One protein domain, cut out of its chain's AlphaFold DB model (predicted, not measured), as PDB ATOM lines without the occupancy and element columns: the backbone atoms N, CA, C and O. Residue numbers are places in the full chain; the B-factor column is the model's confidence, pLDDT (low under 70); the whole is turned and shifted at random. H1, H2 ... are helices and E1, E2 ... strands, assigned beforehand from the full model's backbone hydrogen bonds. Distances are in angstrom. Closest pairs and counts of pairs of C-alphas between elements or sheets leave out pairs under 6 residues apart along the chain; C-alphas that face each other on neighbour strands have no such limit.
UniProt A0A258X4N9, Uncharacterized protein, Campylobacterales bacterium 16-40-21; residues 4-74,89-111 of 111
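This is residues 4 to 74 and 89 to 111 of the 111 residues of an uncharacterized protein of Campylobacterales bacterium 16-40-21 (UniProt A0A258X4N9). A twisted sheet of five strands wraps partly round helix H2, which packs on one face of it, while the short helix H1 sits beside the edge strand E2. The long hairpin of E1 and E2 reaches out to one end of the longest axis, and the turn between E4 and E5 lies at the other. The printed part has 94 residues, with two named helices and five named strands in the order E1, E2, E3, H1, H2, E4, E5. The sheet's order is E2, E1, E4, E5, E3, antiparallel throughout, and the class is mixed, helices and strands. The whole is compact, with a radius of gyration of the C-alphas of 13.5 A and spans of 42 by 32 by 23 A.

E1, residues 4 to 14, begins at C-alpha 4 (47.621, -26.603, -23.765) and is 33.6 A long. E2, residues 17 to 27, is 31.5 A long. E3, residues 36 to 43, measures 19.8 A. H1, residues 50 to 56, measures 9.8 A. H2, residues 58 to 73, is 21.7 A long and begins at C-alpha 58 (52.914, -44.931, -22.618). E4, residues 89 to 100, measures 28.8 A and bends by 66 degrees at residue 95. E5, residues 104 to 110, measures 19.0 A and ends at C-alpha 110 (40.081, -30.381, -26.381).

E1 and E2 form a hairpin, with N 8 and O 24 at 3.0 A. E1 is also the antiparallel neighbour of E4, with N 5 and O 96 at 2.8 A. E4 and E5 form a hairpin, with N 99 and O 106 at 2.9 A. E5 is the antiparallel neighbour of E3, with N 40 and O 107 at 2.8 A. These N and O pairs are within hydrogen-bond range. E2 and E3 are the edge strands and are apart. H1 and H2 with the sheet E2, E1, E4, E5, E3 make two layers, that is, helices on one face of a sheet. H2 is on the sheet; its closest C-alphas to E4 are those of Thr 66 and Leu 91, 7.1 A, and to E3 those of Leu 40 and Phe 64, 7.0 A. H1 is on the sheet but only just at the sheet's level, with a height over the sheet of 3.7 A; its closest C-alphas to E2 are those of Val 25 and Gln 51, 6.2 A. H1 and H2 are close but not clearly touching, with C-alphas 54 and 61 at 6.6 A, and about perpendicular at 74 degrees. In H1 and H2 every O i to N i+4 pair is within hydrogen-bond range.

The two C-alphas farthest apart, those of Asn 15 and Asp 102, are 42.7 A apart. Residues 75 to 88 are not printed, and C-alphas 74 and 89 are 17.7 A apart across this cut. Of the links that are printed whole, none is long. The mean pLDDT of the printed part is 86.6, and residues 71 to 74 are under 70.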
ATOM      1  N   GLU A   4      48.014 -25.887 -22.550       94.12
ATOM      2  CA  GLU A   4      47.621 -26.603 -23.765       94.12
ATOM      3  C   GLU A   4      48.833 -27.202 -24.484       94.12
ATOM      4  O   GLU A   4      49.866 -26.547 -24.660       94.12
ATOM      5  N   TYR A   5      48.699 -28.448 -24.932       94.62
ATOM      6  CA  TYR A   5      49.742 -29.218 -25.597       94.62
ATOM      7  C   TYR A   5      49.207 -29.913 -26.843       94.62
ATOM      8  O   TYR A   5      48.121 -30.483 -26.843       94.62
ATOM      9  N   LEU A   6      50.025 -29.928 -27.889       93.12
ATOM     10  CA  LEU A   6      49.872 -30.822 -29.025       93.12
ATOM     11  C   LEU A   6      50.646 -32.101 -28.723       93.12
ATOM     12  O   LEU A   6      51.861 -32.052 -28.492       93.12
ATOM     13  N   ILE A   7      49.942 -33.228 -28.712       92.81
ATOM     14  CA  ILE A   7      50.533 -34.537 -28.441       92.81
ATOM     15  C   ILE A   7      50.241 -35.455 -29.624       92.81
ATOM     16  O   ILE A   7      49.099 -35.564 -30.075       92.81
ATOM     17  N   GLY A   8      51.293 -36.077 -30.148       90.00
ATOM     18  CA  GLY A   8      51.225 -37.028 -31.253       90.00
ATOM     19  C   GLY A   8      52.016 -38.290 -30.939       90.00
ATOM     20  O   GLY A   8      52.959 -38.261 -30.145       90.00
ATOM     21  N   TYR A   9      51.642 -39.387 -31.587       88.00
ATOM     22  CA  TYR A   9      52.250 -40.698 -31.386       88.00
ATOM     23  C   TYR A   9      52.531 -41.372 -32.726       88.00
ATOM     24  O   TYR A   9      51.684 -41.358 -33.627       88.00
ATOM     25  N   ARG A  10      53.722 -41.961 -32.854       86.00
ATOM     26  CA  ARG A  10      54.137 -42.688 -34.051       86.00
ATOM     27  C   ARG A  10      54.879 -43.967 -33.688       86.00
ATOM     28  O   ARG A  10      56.006 -43.918 -33.201       86.00
ATOM     29  N   LEU A  11      54.289 -45.079 -34.101       82.94
ATOM     30  CA  LEU A  11      54.875 -46.406 -34.074       82.94
ATOM     31  C   LEU A  11      55.396 -46.762 -35.467       82.94
ATOM     32  O   LEU A  11      54.702 -46.587 -36.468       82.94
ATOM     33  N   THR A  12      56.624 -47.262 -35.555       78.56
ATOM     34  CA  THR A  12      57.209 -47.752 -36.810       78.56
ATOM     35  C   THR A  12      57.745 -49.158 -36.610       78.56
ATOM     36  O   THR A  12      58.578 -49.402 -35.736       78.56
ATOM     37  N   THR A  13      57.294 -50.077 -37.454       76.00
ATOM     38  CA  THR A  13      57.736 -51.467 -37.490       76.00
ATOM     39  C   THR A  13      58.382 -51.775 -38.836       76.00
ATOM     40  O   THR A  13      58.055 -51.177 -39.861       76.00
ATOM     41  N   GLN A  14      59.321 -52.710 -38.847       78.25
ATOM     42  CA  GLN A  14      59.938 -53.228 -40.061       78.25
ATOM     43  C   GLN A  14      59.994 -54.744 -39.947       78.25
ATOM     44  O   GLN A  14      60.528 -55.269 -38.972       78.25
ATOM     45  N   ASN A  15      59.419 -55.453 -40.920       79.00
ATOM     46  CA  ASN A  15      59.287 -56.915 -40.883       79.00
ATOM     47  C   ASN A  15      58.685 -57.422 -39.554       79.00
ATOM     48  O   ASN A  15      59.236 -58.318 -38.918       79.00
ATOM     49  N   SER A  16      57.603 -56.783 -39.091       73.06
ATOM     50  CA  SER A  16      56.936 -57.093 -37.812       73.06
ATOM     51  C   SER A  16      57.809 -56.928 -36.556       73.06
ATOM     52  O   SER A  16      57.412 -57.348 -35.474       73.06
ATOM     53  N   THR A  17      58.979 -56.296 -36.675       78.62
ATOM     54  CA  THR A  17      59.846 -55.936 -35.547       78.62
ATOM     55  C   THR A  17      59.695 -54.448 -35.250       78.62
ATOM     56  O   THR A  17      59.717 -53.628 -36.170       78.62
ATOM     57  N   LEU A  18      59.540 -54.086 -33.975       79.44
ATOM     58  CA  LEU A  18      59.486 -52.691 -33.540       79.44
ATOM     59  C   LEU A  18      60.821 -51.992 -33.829       79.44
ATOM     60  O   LEU A  18      61.862 -52.415 -33.332       79.44
ATOM     61  N   VAL A  19      60.789 -50.922 -34.625       82.19
ATOM     62  CA  VAL A  19      61.976 -50.115 -34.961       82.19
ATOM     63  C   VAL A  19      62.009 -48.827 -34.156       82.19
ATOM     64  O   VAL A  19      63.069 -48.395 -33.708       82.19
ATOM     65  N   SER A  20      60.856 -48.185 -33.994       80.00
ATOM     66  CA  SER A  20      60.753 -46.933 -33.263       80.00
ATOM     67  C   SER A  20      59.375 -46.798 -32.654       80.00
ATOM     68  O   SER A  20      58.375 -47.004 -33.341       80.00
ATOM     69  N   ASP A  21      59.363 -46.327 -31.414       84.81
ATOM     70  CA  ASP A  21      58.170 -45.879 -30.720       84.81
ATOM     71  C   ASP A  21      58.421 -44.508 -30.087       84.81
ATOM     72  O   ASP A  21      59.472 -44.301 -29.469       84.81
ATOM     73  N   ARG A  22      57.561 -43.523 -30.373       89.75
ATOM     74  CA  ARG A  22      57.798 -42.124 -29.982       89.75
ATOM     75  C   ARG A  22      56.509 -41.351 -29.737       89.75
ATOM     76  O   ARG A  22      55.759 -41.046 -30.670       89.75
ATOM     77  N   ILE A  23      56.388 -40.845 -28.512       91.94
ATOM     78  CA  ILE A  23      55.482 -39.755 -28.146       91.94
ATOM     79  C   ILE A  23      56.176 -38.404 -28.361       91.94
ATOM     80  O   ILE A  23      57.272 -38.131 -27.857       91.94
ATOM     81  N   SER A  24      55.513 -37.526 -29.112       92.12
ATOM     82  CA  SER A  24      55.939 -36.146 -29.350       92.12
ATOM     83  C   SER A  24      55.031 -35.187 -28.596       92.12
ATOM     84  O   SER A  24      53.814 -35.235 -28.750       92.12
ATOM     85  N   VAL A  25      55.632 -34.298 -27.804       93.62
ATOM     86  CA  VAL A  25      54.924 -33.309 -26.986       93.62
ATOM     87  C   VAL A  25      55.421 -31.921 -27.351       93.62
ATOM     88  O   VAL A  25      56.622 -31.656 -27.291       93.62
ATOM     89  N   SER A  26      54.503 -31.018 -27.671       94.06
ATOM     90  CA  SER A  26      54.798 -29.598 -27.845       94.06
ATOM     91  C   SER A  26      53.773 -28.766 -27.101       94.06
ATOM     92  O   SER A  26      52.582 -29.056 -27.165       94.06
ATOM     93  N   LYS A  27      54.210 -27.697 -26.432       92.81
ATOM     94  CA  LYS A  27      53.273 -26.699 -25.906       92.81
ATOM     95  C   LYS A  27      52.588 -26.008 -27.087       92.81
ATOM     96  O   LYS A  27      53.255 -25.697 -28.079       92.81
ATOM     97  N   SER A  28      51.275 -25.814 -27.010       90.12
ATOM     98  CA  SER A  28      50.543 -25.114 -28.059       90.12
ATOM     99  C   SER A  28      50.905 -23.631 -28.036       90.12
ATOM    100  O   SER A  28      50.910 -22.995 -26.983       90.12
ATOM    101  N   MET A  29      51.240 -23.077 -29.201       89.00
ATOM    102  CA  MET A  29      51.536 -21.646 -29.350       89.00
ATOM    103  C   MET A  29      50.278 -20.810 -29.601       89.00
ATOM    104  O   MET A  29      50.311 -19.589 -29.476       89.00
ATOM    105  N   THR A  30      49.177 -21.466 -29.963       86.50
ATOM    106  CA  THR A  30      47.873 -20.850 -30.203       86.50
ATOM    107  C   THR A  30      46.823 -21.548 -29.349       86.50
ATOM    108  O   THR A  30      46.893 -22.773 -29.239       86.50
ATOM    109  N   PRO A  31      45.837 -20.824 -28.796       84.56
ATOM    110  CA  PRO A  31      44.751 -21.448 -28.061       84.56
ATOM    111  C   PRO A  31      44.067 -22.525 -28.899       84.56
ATOM    112  O   PRO A  31      43.676 -22.287 -30.045       84.56
ATOM    113  N   CYS A  32      43.936 -23.708 -28.332       86.94
ATOM    114  CA  CYS A  32      43.166 -24.778 -28.915       86.94
ATOM    115  C   CYS A  32      41.685 -24.477 -28.731       86.94
ATOM    116  O   CYS A  32      41.202 -24.243 -27.624       86.94
ATOM    117  N   LEU A  33      40.953 -24.464 -29.840       82.00
ATOM    118  CA  LEU A  33      39.509 -24.292 -29.809       82.00
ATOM    119  C   LEU A  33      38.865 -25.615 -29.402       82.00
ATOM    120  O   LEU A  33      39.204 -26.660 -29.952       82.00
ATOM    121  N   GLY A  34      37.933 -25.555 -28.456       82.94
ATOM    122  CA  GLY A  34      37.169 -26.721 -28.041       82.94
ATOM    123  C   GLY A  34      36.782 -26.700 -26.570       82.94
ATOM    124  O   GLY A  34      37.204 -25.856 -25.780       82.94
ATOM    125  N   SER A  35      35.957 -27.667 -26.214       84.38
ATOM    126  CA  SER A  35      35.551 -27.996 -24.856       84.38
ATOM    127  C   SER A  35      36.349 -29.194 -24.344       84.38
ATOM    128  O   SER A  35      36.773 -30.050 -25.124       84.38
ATOM    129  N   LYS A  36      36.558 -29.268 -23.024       87.62
ATOM    130  CA  LYS A  36      37.148 -30.457 -22.400       87.62
ATOM    131  C   LYS A  36      36.209 -31.645 -22.601       87.62
ATOM    132  O   LYS A  36      35.042 -31.569 -22.224       87.62
ATOM    133  N   GLN A  37      36.732 -32.720 -23.171       85.12
ATOM    134  CA  GLN A  37      36.027 -33.985 -23.352       85.12
ATOM    135  C   GLN A  37      36.508 -34.992 -22.294       85.12
ATOM    136  O   GLN A  37      36.612 -34.671 -21.107       85.12
ATOM    137  N   GLU A  38      36.819 -36.216 -22.715       87.44
ATOM    138  CA  GLU A  38      37.371 -37.247 -21.848       87.44
ATOM    139  C   GLU A  38      38.759 -36.859 -21.333       87.44
ATOM    140  O   GLU A  38      39.530 -36.150 -21.988       87.44
ATOM    141  N   SER A  39      39.040 -37.308 -20.113       92.25
ATOM    142  CA  SER A  39      40.259 -36.985 -19.385       92.25
ATOM    143  C   SER A  39      40.943 -38.258 -18.925       92.25
ATOM    144  O   SER A  39      40.302 -39.129 -18.342       92.25
ATOM    145  N   LEU A  40      42.245 -38.329 -19.157       94.12
ATOM    146  CA  LEU A  40      43.135 -39.330 -18.599       94.12
ATOM    147  C   LEU A  40      43.783 -38.762 -17.336       94.12
ATOM    148  O   LEU A  40      44.254 -37.624 -17.332       94.12
ATOM    149  N   PHE A  41      43.805 -39.553 -16.272       95.00
ATOM    150  CA  PHE A  41      44.467 -39.209 -15.021       95.00
ATOM    151  C   PHE A  41      45.692 -40.099 -14.852       95.00
ATOM    152  O   PHE A  41      45.551 -41.317 -14.845       95.00
ATOM    153  N   LEU A  42      46.865 -39.492 -14.687       94.31
ATOM    154  CA  LEU A  42      48.123 -40.208 -14.492       94.31
ATOM    155  C   LEU A  42      48.772 -39.791 -13.166       94.31
ATOM    156  O   LEU A  42      48.858 -38.587 -12.887       94.31
ATOM    157  N   PRO A  43      49.254 -40.743 -12.348       93.19
ATOM    158  CA  PRO A  43      50.050 -40.419 -11.172       93.19
ATOM    159  C   PRO A  43      51.385 -39.816 -11.609       93.19
ATOM    160  O   PRO A  43      51.980 -40.240 -12.595       93.19
ATOM    161  N   ARG A  44      51.877 -38.818 -10.881       90.00
ATOM    162  CA  ARG A  44      53.093 -38.086 -11.241       90.00
ATOM    163  C   ARG A  44      54.024 -37.953 -10.050       90.00
ATOM    164  O   ARG A  44      53.594 -37.685  -8.936       90.00
ATOM    165  N   GLN A  45      55.323 -38.044 -10.318       89.31
ATOM    166  CA  GLN A  45      56.336 -37.617  -9.358       89.31
ATOM    167  C   GLN A  45      56.550 -36.094  -9.412       89.31
ATOM    168  O   GLN A  45      56.545 -35.506 -10.504       89.31
ATOM    169  N   PRO A  46      56.829 -35.437  -8.272       82.38
ATOM    170  CA  PRO A  46      57.149 -34.016  -8.250       82.38
ATOM    171  C   PRO A  46      58.265 -33.673  -9.246       82.38
ATOM    172  O   PRO A  46      59.271 -34.370  -9.351       82.38
ATOM    173  N   SER A  47      58.099 -32.576  -9.986       82.50
ATOM    174  CA  SER A  47      59.033 -32.108 -11.032       82.50
ATOM    175  C   SER A  47      59.170 -32.986 -12.287       82.50
ATOM    176  O   SER A  47      59.924 -32.624 -13.195       82.50
ATOM    177  N   GLN A  48      58.415 -34.082 -12.423       88.69
ATOM    178  CA  GLN A  48      58.404 -34.870 -13.660       88.69
ATOM    179  C   GLN A  48      57.822 -34.037 -14.813       88.69
ATOM    180  O   GLN A  48      56.788 -33.377 -14.659       88.69
ATOM    181  N   LYS A  49      58.500 -34.042 -15.965       91.69
ATOM    182  CA  LYS A  49      58.054 -33.355 -17.190       91.69
ATOM    183  C   LYS A  49      56.992 -34.185 -17.915       91.69
ATOM    184  O   LYS A  49      57.068 -35.409 -17.873       91.69
ATOM    185  N   LEU A  50      56.089 -33.533 -18.660       92.06
ATOM    186  CA  LEU A  50      55.013 -34.210 -19.409       92.06
ATOM    187  C   LEU A  50      55.528 -35.345 -20.294       92.06
ATOM    188  O   LEU A  50      54.995 -36.442 -20.257       92.06
ATOM    189  N   GLN A  51      56.591 -35.094 -21.061       93.44
ATOM    190  CA  GLN A  51      57.135 -36.104 -21.965       93.44
ATOM    191  C   GLN A  51      57.677 -37.326 -21.216       93.44
ATOM    192  O   GLN A  51      57.474 -38.450 -21.650       93.44
ATOM    193  N   ALA A  52      58.324 -37.121 -20.066       93.12
ATOM    194  CA  ALA A  52      58.798 -38.229 -19.242       93.12
ATOM    195  C   ALA A  52      57.632 -38.998 -18.602       93.12
ATOM    196  O   ALA A  52      57.695 -40.217 -18.500       93.12
ATOM    197  N   LEU A  53      56.573 -38.291 -18.192       94.00
ATOM    198  CA  LEU A  53      55.353 -38.899 -17.665       94.00
ATOM    199  C   LEU A  53      54.666 -39.770 -18.722       94.00
ATOM    200  O   LEU A  53      54.391 -40.932 -18.461       94.00
ATOM    201  N   LEU A  54      54.451 -39.229 -19.923       93.62
ATOM    202  CA  LEU A  54      53.816 -39.947 -21.025       93.62
ATOM    203  C   LEU A  54      54.619 -41.165 -21.466       93.62
ATOM    204  O   LEU A  54      54.023 -42.191 -21.735       93.62
ATOM    205  N   ASN A  55      55.951 -41.090 -21.471       92.25
ATOM    206  CA  ASN A  55      56.785 -42.262 -21.753       92.25
ATOM    207  C   ASN A  55      56.753 -43.304 -20.617       92.25
ATOM    208  O   ASN A  55      57.050 -44.466 -20.845       92.25
ATOM    209  N   THR A  56      56.456 -42.895 -19.377       93.50
ATOM    210  CA  THR A  56      56.317 -43.833 -18.244       93.50
ATOM    211  C   THR A  56      54.962 -44.542 -18.282       93.50
ATOM    212  O   THR A  56      54.873 -45.713 -17.934       93.50
ATOM    213  N   HIS A  57      53.927 -43.828 -18.724       93.00
ATOM    214  CA  HIS A  57      52.547 -44.297 -18.853       93.00
ATOM    215  C   HIS A  57      52.143 -44.403 -20.332       93.00
ATOM    216  O   HIS A  57      51.061 -43.962 -20.727       93.00
ATOM    217  N   GLU A  58      53.049 -44.928 -21.159       91.06
ATOM    218  CA  GLU A  58      52.914 -44.931 -22.618       91.06
ATOM    219  C   GLU A  58      51.688 -45.728 -23.062       91.06
ATOM    220  O   GLU A  58      50.839 -45.190 -23.771       91.06
ATOM    221  N   ASP A  59      51.528 -46.949 -22.548       90.69
ATOM    222  CA  ASP A  59      50.388 -47.818 -22.859       90.69
ATOM    223  C   ASP A  59      49.042 -47.161 -22.505       90.69
ATOM    224  O   ASP A  59      48.124 -47.137 -23.328       90.69
ATOM    225  N   GLU A  60      48.938 -46.558 -21.313       93.62
ATOM    226  CA  GLU A  60      47.722 -45.873 -20.844       93.62
ATOM    227  C   GLU A  60      47.370 -44.677 -21.741       93.62
ATOM    228  O   GLU A  60      46.204 -44.448 -22.080       93.62
ATOM    229  N   PHE A  61      48.383 -43.911 -22.158       92.44
ATOM    230  CA  PHE A  61      48.185 -42.779 -23.051       92.44
ATOM    231  C   PHE A  61      47.803 -43.215 -24.468       92.44
ATOM    232  O   PHE A  61      46.887 -42.629 -25.050       92.44
ATOM    233  N   ILE A  62      48.468 -44.227 -25.030       89.12
ATOM    234  CA  ILE A  62      48.162 -44.747 -26.368       89.12
ATOM    235  C   ILE A  62      46.748 -45.310 -26.394       89.12
ATOM    236  O   ILE A  62      46.005 -45.016 -27.333       89.12
ATOM    237  N   GLU A  63      46.350 -46.081 -25.382       90.56
ATOM    238  CA  GLU A  63      44.994 -46.614 -25.286       90.56
ATOM    239  C   GLU A  63      43.972 -45.473 -25.257       90.56
ATOM    240  O   GLU A  63      43.059 -45.442 -26.087       90.56
ATOM    241  N   PHE A  64      44.172 -44.485 -24.382       91.19
ATOM    242  CA  PHE A  64      43.322 -43.301 -24.305       91.19
ATOM    243  C   PHE A  64      43.230 -42.566 -25.653       91.19
ATOM    244  O   PHE A  64      42.129 -42.328 -26.157       91.19
ATOM    245  N   ALA A  65      44.366 -42.244 -26.278       88.31
ATOM    246  CA  ALA A  65      44.427 -41.525 -27.549       88.31
ATOM    247  C   ALA A  65      43.816 -42.327 -28.712       88.31
ATOM    248  O   ALA A  65      43.161 -41.758 -29.594       88.31
ATOM    249  N   THR A  66      43.974 -43.651 -28.704       86.06
ATOM    250  CA  THR A  66      43.388 -44.556 -29.699       86.06
ATOM    251  C   THR A  66      41.876 -44.625 -29.541       86.06
ATOM    252  O   THR A  66      41.162 -44.476 -30.529       86.06
ATOM    253  N   GLN A  67      41.362 -44.760 -28.315       86.25
ATOM    254  CA  GLN A  67      39.922 -44.723 -28.047       86.25
ATOM    255  C   GLN A  67      39.301 -43.397 -28.502       86.25
ATOM    256  O   GLN A  67      38.253 -43.406 -29.153       86.25
ATOM    257  N   GLN A  68      39.965 -42.263 -28.242       80.62
ATOM    258  CA  GLN A  68      39.515 -40.969 -28.765       80.62
ATOM    259  C   GLN A  68      39.541 -40.945 -30.296       80.62
ATOM    260  O   GLN A  68      38.587 -40.493 -30.922       80.62
ATOM    261  N   THR A  69      40.595 -41.473 -30.918       74.88
ATOM    262  CA  THR A  69      40.730 -41.505 -32.380       74.88
ATOM    263  C   THR A  69      39.679 -42.398 -33.036       74.88
ATOM    264  O   THR A  69      39.063 -41.975 -34.005       74.88
ATOM    265  N   ILE A  70      39.380 -43.581 -32.499       71.88
ATOM    266  CA  ILE A  70      38.324 -44.464 -33.024       71.88
ATOM    267  C   ILE A  70      36.955 -43.777 -32.932       71.88
ATOM    268  O   ILE A  70      36.181 -43.810 -33.891       71.88
ATOM    269  N   LYS A  71      36.669 -43.077 -31.823       63.94
ATOM    270  CA  LYS A  71      35.451 -42.257 -31.680       63.94
ATOM    271  C   LYS A  71      35.367 -41.152 -32.748       63.94
ATOM    272  O   LYS A  71      34.270 -40.836 -33.205       63.94
ATOM    273  N   LEU A  72      36.502 -40.598 -33.187       58.09
ATOM    274  CA  LEU A  72      36.586 -39.635 -34.297       58.09
ATOM    275  C   LEU A  72      36.413 -40.291 -35.671       58.09
ATOM    276  O   LEU A  72      35.710 -39.760 -36.527       58.09
ATOM    277  N   GLN A  73      37.037 -41.446 -35.877       56.03
ATOM    278  CA  GLN A  73      37.039 -42.202 -37.128       56.03
ATOM    279  C   GLN A  73      35.680 -42.830 -37.442       56.03
ATOM    280  O   GLN A  73      35.273 -42.868 -38.599       56.03
ATOM    281  N   SER A  74      34.898 -43.204 -36.426       51.22
ATOM    282  CA  SER A  74      33.489 -43.572 -36.621       51.22
ATOM    283  C   SER A  74      32.658 -42.443 -37.262       51.22
ATOM    284  O   SER A  74      31.542 -42.703 -37.706       51.22
ATOM    285  N   MET A  89      52.171 -46.973 -37.856       75.94
ATOM    286  CA  MET A  89      50.930 -46.488 -37.272       75.94
ATOM    287  C   MET A  89      51.180 -45.103 -36.676       75.94
ATOM    288  O   MET A  89      52.032 -44.929 -35.808       75.94
ATOM    289  N   THR A  90      50.445 -44.100 -37.150       76.81
ATOM    290  CA  THR A  90      50.516 -42.733 -36.620       76.81
ATOM    291  C   THR A  90      49.144 -42.341 -36.105       76.81
ATOM    292  O   THR A  90      48.177 -42.357 -36.867       76.81
ATOM    293  N   LEU A  91      49.051 -41.984 -34.824       80.81
ATOM    294  CA  LEU A  91      47.832 -41.376 -34.296       80.81
ATOM    295  C   LEU A  91      47.799 -39.896 -34.703       80.81
ATOM    296  O   LEU A  91      48.843 -39.235 -34.661       80.81
ATOM    297  N   PRO A  92      46.633 -39.349 -35.092       81.69
ATOM    298  CA  PRO A  92      46.510 -37.928 -35.388       81.69
ATOM    299  C   PRO A  92      46.958 -37.087 -34.192       81.69
ATOM    300  O   PRO A  92      46.516 -37.327 -33.070       81.69
ATOM    301  N   THR A  93      47.800 -36.081 -34.433       87.81
ATOM    302  CA  THR A  93      48.167 -35.116 -33.392       87.81
ATOM    303  C   THR A  93      46.917 -34.383 -32.926       87.81
ATOM    304  O   THR A  93      46.226 -33.754 -33.729       87.81
ATOM    305  N   GLN A  94      46.638 -34.447 -31.628       90.56
ATOM    306  CA  GLN A  94      45.481 -33.805 -31.012       90.56
ATOM    307  C   GLN A  94      45.924 -32.763 -29.993       90.56
ATOM    308  O   GLN A  94      47.059 -32.794 -29.502       90.56
ATOM    309  N   CYS A  95      45.025 -31.822 -29.703       92.25
ATOM    310  CA  CYS A  95      45.262 -30.845 -28.658       92.25
ATOM    311  C   CYS A  95      44.651 -31.287 -27.335       92.25
ATOM    312  O   CYS A  95      43.480 -31.652 -27.258       92.25
ATOM    313  N   TYR A  96      45.454 -31.196 -26.287       93.56
ATOM    314  CA  TYR A  96      45.086 -31.556 -24.935       93.56
ATOM    315  C   TYR A  96      45.319 -30.376 -24.011       93.56
ATOM    316  O   TYR A  96      46.305 -29.655 -24.144       93.56
ATOM    317  N   ILE A  97      44.446 -30.221 -23.030       94.44
ATOM    318  CA  ILE A  97      44.723 -29.388 -21.867       94.44
ATOM    319  C   ILE A  97      45.257 -30.272 -20.752       94.44
ATOM    320  O   ILE A  97      44.672 -31.301 -20.412       94.44
ATOM    321  N   VAL A  98      46.401 -29.871 -20.220       94.19
ATOM    322  CA  VAL A  98      47.163 -30.624 -19.235       94.19
ATOM    323  C   VAL A  98      47.207 -29.818 -17.948       94.19
ATOM    324  O   VAL A  98      47.825 -28.753 -17.868       94.19
ATOM    325  N   ASP A  99      46.528 -30.333 -16.933       93.25
ATOM    326  CA  ASP A  99      46.496 -29.773 -15.588       93.25
ATOM    327  C   ASP A  99      47.489 -30.554 -14.709       93.25
ATOM    328  O   ASP A  99      47.279 -31.729 -14.405       93.25
ATOM    329  N   PHE A 100      48.591 -29.903 -14.320       91.06
ATOM    330  CA  PHE A 100      49.564 -30.456 -13.376       91.06
ATOM    331  C   PHE A 100      49.126 -30.188 -11.938       91.06
ATOM    332  O   PHE A 100      48.983 -29.032 -11.543       91.06
ATOM    333  N   ASN A 101      48.995 -31.253 -11.157       88.25
ATOM    334  CA  ASN A 101      48.860 -31.212  -9.706       88.25
ATOM    335  C   ASN A 101      50.143 -31.763  -9.054       88.25
ATOM    336  O   ASN A 101      51.065 -32.216  -9.748       88.25
ATOM    337  N   ASP A 102      50.208 -31.716  -7.721       83.88
ATOM    338  CA  ASP A 102      51.395 -32.139  -6.965       83.88
ATOM    339  C   ASP A 102      51.730 -33.622  -7.197       83.88
ATOM    340  O   ASP A 102      52.870 -33.942  -7.537       83.88
ATOM    341  N   ASP A 103      50.711 -34.488  -7.159       90.69
ATOM    342  CA  ASP A 103      50.873 -35.950  -7.246       90.69
ATOM    343  C   ASP A 103      50.284 -36.558  -8.530       90.69
ATOM    344  O   ASP A 103      50.269 -37.778  -8.718       90.69
ATOM    345  N   SER A 104      49.734 -35.728  -9.418       90.88
ATOM    346  CA  SER A 104      49.025 -36.210 -10.604       90.88
ATOM    347  C   SER A 104      49.018 -35.224 -11.757       90.88
ATOM    348  O   SER A 104      49.260 -34.028 -11.599       90.88
ATOM    349  N   VAL A 105      48.717 -35.741 -12.942       93.62
ATOM    350  CA  VAL A 105      48.444 -34.947 -14.135       93.62
ATOM    351  C   VAL A 105      47.139 -35.407 -14.744       93.62
ATOM    352  O   VAL A 105      46.925 -36.598 -14.960       93.62
ATOM    353  N   THR A 106      46.293 -34.438 -15.064       94.75
ATOM    354  CA  THR A 106      45.073 -34.670 -15.830       94.75
ATOM    355  C   THR A 106      45.293 -34.195 -17.258       94.75
ATOM    356  O   THR A 106      45.646 -33.037 -17.476       94.75
ATOM    357  N   ILE A 107      45.079 -35.081 -18.226       94.06
ATOM    358  CA  ILE A 107      45.203 -34.819 -19.660       94.06
ATOM    359  C   ILE A 107      43.808 -34.918 -20.266       94.06
ATOM    360  O   ILE A 107      43.265 -36.013 -20.389       94.06
ATOM    361  N   SER A 108      43.213 -33.791 -20.646       93.38
ATOM    362  CA  SER A 108      41.878 -33.757 -21.253       93.38
ATOM    363  C   SER A 108      41.970 -33.414 -22.731       93.38
ATOM    364  O   SER A 108      42.634 -32.445 -23.097       93.38
ATOM    365  N   LEU A 109      41.271 -34.162 -23.585       91.31
ATOM    366  CA  LEU A 109      41.146 -33.813 -25.000       91.31
ATOM    367  C   LEU A 109      40.337 -32.514 -25.153       91.31
ATOM    368  O   LEU A 109      39.279 -32.376 -24.534       91.31
ATOM    369  N   LEU A 110      40.819 -31.581 -25.979       88.44
ATOM    370  CA  LEU A 110      40.081 -30.381 -26.381       88.44
ATOM    371  C   LEU A 110      39.463 -30.576 -27.766       88.44
ATOM    372  O   LEU A 110      40.178 -30.846 -28.735       88.44
ATOM    373  N   LYS A 111      38.134 -30.437 -27.850       76.56
ATOM    374  CA  LYS A 111      37.374 -30.555 -29.100       76.56
ATOM    375  C   LYS A 111      36.095 -29.724 -29.107       76.56
ATOM    376  O   LYS A 111      35.428 -29.626 -28.048       76.56
TER     377      LYS A 111